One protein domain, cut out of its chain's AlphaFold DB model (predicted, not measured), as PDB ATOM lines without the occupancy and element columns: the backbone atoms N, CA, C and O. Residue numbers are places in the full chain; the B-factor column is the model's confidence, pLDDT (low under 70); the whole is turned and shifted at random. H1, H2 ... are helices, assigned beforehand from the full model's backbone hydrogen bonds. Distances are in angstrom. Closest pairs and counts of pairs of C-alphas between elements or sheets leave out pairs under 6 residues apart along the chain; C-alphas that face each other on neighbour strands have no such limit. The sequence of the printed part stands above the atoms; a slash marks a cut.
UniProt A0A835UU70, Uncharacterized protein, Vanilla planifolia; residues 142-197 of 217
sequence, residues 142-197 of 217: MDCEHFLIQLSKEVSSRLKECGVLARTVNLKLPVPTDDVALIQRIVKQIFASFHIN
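AT A GLANCE: This is residues 142 to 197 of the 217 residues of an uncharacterized protein of Vanilla planifolia (UniProt A0A835UU70). The domain is an open frame of two separate helices, H1 and H2, with the long link of residues 162 to 179 stretched between the end of H1 and the start of H2. The helices do not pack on each other. The printed part has 56 residues, with H1 then H2 along the chain and no named strand; its class is all helix. It is loose, with a radius of gyration of the C-alphas of 14.0 A, and spans 39 by 31 by 21 A.

IN THESE COORDINATES: The longest helix, H1, holds residues 142 to 161 and measures 28.7 A, from C-alpha 142 at (173.070, 135.191, 157.668). H2, residues 180 to 193, measures 19.9 A and ends with C-alpha 193 at (157.617, 127.405, 157.809).

HOW THE PARTS SIT: H1 and H2 are apart. In both, every O i to N i+4 pair is within hydrogen-bond range. Residues 142 to 155 of H1 and 167 to 172 of the link are among those that stand free.

THE WHOLE: The C-alphas farthest apart, of Glu 161 and Ala 181, are 38.7 A apart. The link from H1 to H2, 18 residues, is long. The printed part has no cut, and no printed residue is under 70 in pLDDT.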
ATOM      1  N   MET A 142     173.540 134.171 156.726       76.44
ATOM      2  CA  MET A 142     173.070 135.191 157.668       76.44
ATOM      3  C   MET A 142     172.852 136.525 156.952       76.44
ATOM      4  O   MET A 142     171.850 137.200 157.200       76.44
ATOM      5  N   ASP A 143     173.727 136.873 156.006       76.62
ATOM      6  CA  ASP A 143     173.548 138.032 155.130       76.62
ATOM      7  C   ASP A 143     172.244 137.929 154.324       76.62
ATOM      8  O   ASP A 143     171.485 138.898 154.211       76.62
ATOM      9  N   CYS A 144     171.966 136.736 153.785       77.88
ATOM     10  CA  CYS A 144     170.747 136.460 153.027       77.88
ATOM     11  C   CYS A 144     169.505 136.614 153.913       77.88
ATOM     12  O   CYS A 144     168.544 137.278 153.522       77.88
ATOM     13  N   GLU A 145     169.521 136.025 155.110       79.94
ATOM     14  CA  GLU A 145     168.424 136.115 156.077       79.94
ATOM     15  C   GLU A 145     168.168 137.560 156.502       79.94
ATOM     16  O   GLU A 145     167.026 138.029 156.456       79.94
ATOM     17  N   HIS A 146     169.223 138.300 156.847       83.38
ATOM     18  CA  HIS A 146     169.103 139.704 157.219       83.38
ATOM     19  C   HIS A 146     168.512 140.529 156.070       83.38
ATOM     20  O   HIS A 146     167.577 141.306 156.279       83.38
ATOM     21  N   PHE A 147     168.989 140.322 154.842       84.06
ATOM     22  CA  PHE A 147     168.452 140.990 153.662       84.06
ATOM     23  C   PHE A 147     166.966 140.670 153.431       84.06
ATOM     24  O   PHE A 147     166.166 141.581 153.205       84.06
ATOM     25  N   LEU A 148     166.565 139.402 153.552       85.38
ATOM     26  CA  LEU A 148     165.169 138.981 153.404       85.38
ATOM     27  C   LEU A 148     164.260 139.573 154.489       85.38
ATOM     28  O   LEU A 148     163.126 139.956 154.189       85.38
ATOM     29  N   ILE A 149     164.746 139.711 155.727       90.62
ATOM     30  CA  ILE A 149     164.015 140.391 156.807       90.62
ATOM     31  C   ILE A 149     163.774 141.860 156.447       90.62
ATOM     32  O   ILE A 149     162.654 142.351 156.600       90.62
ATOM     33  N   GLN A 150     164.795 142.567 155.952       90.69
ATOM     34  CA  GLN A 150     164.649 143.969 155.544       90.69
ATOM     35  C   GLN A 150     163.677 144.112 154.365       90.69
ATOM     36  O   GLN A 150     162.786 144.960 154.401       90.69
ATOM     37  N   LEU A 151     163.772 143.232 153.365       90.38
ATOM     38  CA  LEU A 151     162.861 143.234 152.220       90.38
ATOM     39  C   LEU A 151     161.409 142.949 152.642       90.38
ATOM     40  O   LEU A 151     160.476 143.577 152.146       90.38
ATOM     41  N   SER A 152     161.215 142.050 153.609       91.69
ATOM     42  CA  SER A 152     159.895 141.736 154.168       91.69
ATOM     43  C   SER A 152     159.296 142.924 154.927       91.69
ATOM     44  O   SER A 152     158.099 143.195 154.799       91.69
ATOM     45  N   LYS A 153     160.117 143.672 155.680       94.31
ATOM     46  CA  LYS A 153     159.692 144.913 156.351       94.31
ATOM     47  C   LYS A 153     159.254 145.973 155.344       94.31
ATOM     48  O   LYS A 153     158.192 146.561 155.525       94.31
ATOM     49  N   GLU A 154     160.018 146.157 154.269       94.69
ATOM     50  CA  GLU A 154     159.696 147.104 153.197       94.69
ATOM     51  C   GLU A 154     158.356 146.767 152.528       94.69
ATOM     52  O   GLU A 154     157.466 147.613 152.431       94.69
ATOM     53  N   VAL A 155     158.158 145.505 152.124       94.25
ATOM     54  CA  VAL A 155     156.886 145.069 151.522       94.25
ATOM     55  C   VAL A 155     155.729 145.228 152.511       94.25
ATOM     56  O   VAL A 155     154.656 145.689 152.122       94.25
ATOM     57  N   SER A 156     155.936 144.912 153.795       95.25
ATOM     58  CA  SER A 156     154.911 145.120 154.821       95.25
ATOM     59  C   SER A 156     154.560 146.596 155.020       95.25
ATOM     60  O   SER A 156     153.381 146.879 155.237       95.25
ATOM     61  N   SER A 157     155.528 147.518 154.959       96.31
ATOM     62  CA  SER A 157     155.264 148.963 155.044       96.31
ATOM     63  C   SER A 157     154.383 149.412 153.885       96.31
ATOM     64  O   SER A 157     153.310 149.966 154.112       96.31
ATOM     65  N   ARG A 158     154.749 149.041 152.651       94.94
ATOM     66  CA  ARG A 158     153.975 149.377 151.443       94.94
ATOM     67  C   ARG A 158     152.548 148.832 151.482       94.94
ATOM     68  O   ARG A 158     151.613 149.531 151.108       94.94
ATOM     69  N   LEU A 159     152.358 147.595 151.953       94.38
ATOM     70  CA  LEU A 159     151.019 147.014 152.126       94.38
ATOM     71  C   LEU A 159     150.172 147.833 153.113       94.38
ATOM     72  O   LEU A 159     149.004 148.103 152.832       94.38
ATOM     73  N   LYS A 160     150.762 148.259 154.241       94.88
ATOM     74  CA  LYS A 160     150.089 149.089 155.255       94.88
ATOM     75  C   LYS A 160     149.761 150.485 154.731       94.88
ATOM     76  O   LYS A 160     148.645 150.946 154.935       94.88
ATOM     77  N   GLU A 161     150.692 151.126 154.031       93.94
ATOM     78  CA  GLU A 161     150.497 152.440 153.404       93.94
ATOM     79  C   GLU A 161     149.372 152.418 152.362       93.94
ATOM     80  O   GLU A 161     148.580 153.352 152.282       93.94
ATOM     81  N   CYS A 162     149.261 151.329 151.596       91.44
ATOM     82  CA  CYS A 162     148.163 151.127 150.653       91.44
ATOM     83  C   CYS A 162     146.866 150.615 151.306       91.44
ATOM     84  O   CYS A 162     145.853 150.530 150.617       91.44
ATOM     85  N   GLY A 163     146.873 150.252 152.594       92.50
ATOM     86  CA  GLY A 163     145.695 149.743 153.303       92.50
ATOM     87  C   GLY A 163     145.184 148.385 152.805       92.50
ATOM     88  O   GLY A 163     143.987 148.117 152.893       92.50
ATOM     89  N   VAL A 164     146.058 147.526 152.268       92.75
ATOM     90  CA  VAL A 164     145.675 146.239 151.654       92.75
ATOM     91  C   VAL A 164     146.352 145.037 152.318       92.75
ATOM     92  O   VAL A 164     147.436 145.137 152.890       92.75
ATOM     93  N   LEU A 165     145.721 143.864 152.200       90.12
ATOM     94  CA  LEU A 165     146.261 142.576 152.643       90.12
ATOM     95  C   LEU A 165     146.564 141.683 151.433       90.12
ATOM     96  O   LEU A 165     145.792 141.640 150.475       90.12
ATOM     97  N   ALA A 166     147.664 140.932 151.492       87.81
ATOM     98  CA  ALA A 166     148.057 139.983 150.452       87.81
ATOM     99  C   ALA A 166     147.861 138.536 150.926       87.81
ATOM    100  O   ALA A 166     148.143 138.210 152.076       87.81
ATOM    101  N   ARG A 167     147.401 137.656 150.026       85.44
ATOM    102  CA  ARG A 167     147.285 136.203 150.282       85.44
ATOM    103  C   ARG A 167     148.410 135.383 149.655       85.44
ATOM    104  O   ARG A 167     148.583 134.221 150.003       85.44
ATOM    105  N   THR A 168     149.139 135.965 148.708       84.56
ATOM    106  CA  THR A 168     150.123 135.254 147.888       84.56
ATOM    107  C   THR A 168     151.459 135.966 147.966       84.56
ATOM    108  O   THR A 168     151.540 137.169 147.720       84.56
ATOM    109  N   VAL A 169     152.505 135.204 148.275       84.25
ATOM    110  CA  VAL A 169     153.899 135.652 148.238       84.25
ATOM    111  C   VAL A 169     154.570 134.966 147.055       84.25
ATOM    112  O   VAL A 169     154.518 133.745 146.939       84.25
ATOM    113  N   ASN A 170     155.187 135.750 146.171       85.50
ATOM    114  CA  ASN A 170     155.944 135.226 145.039       85.50
ATOM    115  C   ASN A 170     157.435 135.264 145.364       85.50
ATOM    116  O   ASN A 170     157.986 136.338 145.596       85.50
ATOM    117  N   LEU A 171     158.086 134.101 145.332       81.44
ATOM    118  CA  LEU A 171     159.536 133.987 145.437       81.44
ATOM    119  C   LEU A 171     160.125 133.774 144.040       81.44
ATOM    120  O   LEU A 171     159.720 132.861 143.323       81.44
ATOM    121  N   LYS A 172     161.082 134.619 143.649       81.69
ATOM    122  CA  LYS A 172     161.820 134.463 142.391       81.69
ATOM    123  C   LYS A 172     163.129 133.735 142.674       81.69
ATOM    124  O   LYS A 172     163.923 134.202 143.485       81.69
ATOM    125  N   LEU A 173     163.354 132.615 141.990       80.69
ATOM    126  CA  LEU A 173     164.636 131.918 142.047       80.69
ATOM    127  C   LEU A 173     165.691 132.694 141.240       80.69
ATOM    128  O   LEU A 173     165.355 133.264 140.199       80.69
ATOM    129  N   PRO A 174     166.952 132.735 141.705       74.44
ATOM    130  CA  PRO A 174     168.022 133.451 141.013       74.44
ATOM    131  C   PRO A 174     168.470 132.746 139.726       74.44
ATOM    132  O   PRO A 174     169.031 133.396 138.850       74.44
ATOM    133  N   VAL A 175     168.218 131.439 139.614       80.50
ATOM    134  CA  VAL A 175     168.562 130.615 138.452       80.50
ATOM    135  C   VAL A 175     167.310 129.921 137.901       80.50
ATOM    136  O   VAL A 175     166.487 129.453 138.698       80.50
ATOM    137  N   PRO A 176     167.146 129.837 136.567       84.94
ATOM    138  CA  PRO A 176     166.175 128.939 135.949       84.94
ATOM    139  C   PRO A 176     166.477 127.490 136.347       84.94
ATOM    140  O   PRO A 176     167.641 127.101 136.441       84.94
ATOM    141  N   THR A 177     165.446 126.692 136.622       87.19
ATOM    142  CA  THR A 177     165.639 125.307 137.062       87.19
ATOM    143  C   THR A 177     164.439 124.426 136.732       87.19
ATOM    144  O   THR A 177     163.288 124.836 136.895       87.19
ATOM    145  N   ASP A 178     164.729 123.204 136.300       89.38
ATOM    146  CA  ASP A 178     163.823 122.058 136.216       89.38
ATOM    147  C   ASP A 178     164.227 120.936 137.198       89.38
ATOM    148  O   ASP A 178     163.616 119.866 137.213       89.38
ATOM    149  N   ASP A 179     165.222 121.185 138.061       91.31
ATOM    150  CA  ASP A 179     165.732 120.211 139.025       91.31
ATOM    151  C   ASP A 179     164.702 119.948 140.131       91.31
ATOM    152  O   ASP A 179     164.464 120.758 141.038       91.31
ATOM    153  N   VAL A 180     164.117 118.754 140.080       91.38
ATOM    154  CA  VAL A 180     163.121 118.275 141.038       91.38
ATOM    155  C   VAL A 180     163.654 118.302 142.471       91.38
ATOM    156  O   VAL A 180     162.895 118.629 143.385       91.38
ATOM    157  N   ALA A 181     164.934 117.997 142.697       90.31
ATOM    158  CA  ALA A 181     165.505 117.972 144.040       90.31
ATOM    159  C   ALA A 181     165.548 119.381 144.646       90.31
ATOM    160  O   ALA A 181     165.142 119.582 145.797       90.31
ATOM    161  N   LEU A 182     165.965 120.375 143.855       87.50
ATOM    162  CA  LEU A 182     165.957 121.780 144.254       87.50
ATOM    163  C   LEU A 182     164.536 122.277 144.546       87.50
ATOM    164  O   LEU A 182     164.297 122.879 145.598       87.50
ATOM    165  N   ILE A 183     163.591 121.984 143.648       88.94
ATOM    166  CA  ILE A 183     162.183 122.370 143.791       88.94
ATOM    167  C   ILE A 183     161.590 121.759 145.066       88.94
ATOM    168  O   ILE A 183     161.013 122.475 145.887       88.94
ATOM    169  N   GLN A 184     161.769 120.453 145.279       88.31
ATOM    170  CA  GLN A 184     161.277 119.765 146.473       88.31
ATOM    171  C   GLN A 184     161.870 120.345 147.755       88.31
ATOM    172  O   GLN A 184     161.144 120.507 148.737       88.31
ATOM    173  N   ARG A 185     163.170 120.662 147.759       87.00
ATOM    174  CA  ARG A 185     163.844 121.257 148.918       87.00
ATOM    175  C   ARG A 185     163.192 122.581 149.312       87.00
ATOM    176  O   ARG A 185     162.826 122.746 150.473       87.00
ATOM    177  N   ILE A 186     162.990 123.479 148.349       87.50
ATOM    178  CA  ILE A 186     162.401 124.802 148.593       87.50
ATOM    179  C   ILE A 186     160.937 124.678 149.027       87.50
ATOM    180  O   ILE A 186     160.542 125.273 150.026       87.50
ATOM    181  N   VAL A 187     160.135 123.866 148.329       86.31
ATOM    182  CA  VAL A 187     158.715 123.674 148.669       86.31
ATOM    183  C   VAL A 187     158.559 123.105 150.077       86.31
ATOM    184  O   VAL A 187     157.728 123.597 150.838       86.31
ATOM    185  N   LYS A 188     159.373 122.112 150.458       84.25
ATOM    186  CA  LYS A 188     159.348 121.538 151.812       84.25
ATOM    187  C   LYS A 188     159.725 122.568 152.875       84.25
ATOM    188  O   LYS A 188     159.044 122.640 153.893       84.25
ATOM    189  N   GLN A 189     160.764 123.372 152.636       85.44
ATOM    190  CA  GLN A 189     161.176 124.435 153.560       85.44
ATOM    191  C   GLN A 189     160.076 125.488 153.742       85.44
ATOM    192  O   GLN A 189     159.733 125.826 154.874       85.44
ATOM    193  N   ILE A 190     159.467 125.946 152.645       84.81
ATOM    194  CA  ILE A 190     158.370 126.919 152.695       84.81
ATOM    195  C   ILE A 190     157.159 126.319 153.420       84.81
ATOM    196  O   ILE A 190     156.633 126.935 154.344       84.81
ATOM    197  N   PHE A 191     156.744 125.100 153.064       80.50
ATOM    198  CA  PHE A 191     155.580 124.460 153.679       80.50
ATOM    199  C   PHE A 191     155.764 124.238 155.185       80.50
ATOM    200  O   PHE A 191     154.849 124.513 155.960       80.50
ATOM    201  N   ALA A 192     156.957 123.811 155.609       81.75
ATOM    202  CA  ALA A 192     157.289 123.644 157.023       81.75
ATOM    203  C   ALA A 192     157.238 124.972 157.797       81.75
ATOM    204  O   ALA A 192     156.833 124.989 158.957       81.75
ATOM    205  N   SER A 193     157.592 126.091 157.156       82.00
ATOM    206  CA  SER A 193     157.617 127.405 157.809       82.00
ATOM    207  C   SER A 193     156.234 127.995 158.112       82.00
ATOM    208  O   SER A 193     156.125 128.875 158.965       82.00
ATOM    209  N   PHE A 194     155.160 127.516 157.472       75.81
ATOM    210  CA  PHE A 194     153.832 128.104 157.654       75.81
ATOM    211  C   PHE A 194     153.190 127.826 159.020       75.81
ATOM    212  O   PHE A 194     152.238 128.516 159.370       75.81
ATOM    213  N   HIS A 195     153.673 126.838 159.787       73.62
ATOM    214  CA  HIS A 195     153.064 126.427 161.065       73.62
ATOM    215  C   HIS A 195     151.539 126.182 160.964       73.62
ATOM    216  O   HIS A 195     150.797 126.378 161.924       73.62
ATOM    217  N   ILE A 196     151.054 125.759 159.788       72.31
ATOM    218  CA  ILE A 196     149.633 125.494 159.533       72.31
ATOM    219  C   ILE A 196     149.291 124.086 160.017       72.31
ATOM    220  O   ILE A 196     150.030 123.129 159.772       72.31
ATOM    221  N   ASN A 197     148.129 123.934 160.654       77.56
ATOM    222  CA  ASN A 197     147.578 122.619 160.936       77.56
ATOM    223  C   ASN A 197     147.268 121.907 159.612       77.56
ATOM    224  O   ASN A 197     146.369 122.303 158.873       77.56
TER     225      ASN A 197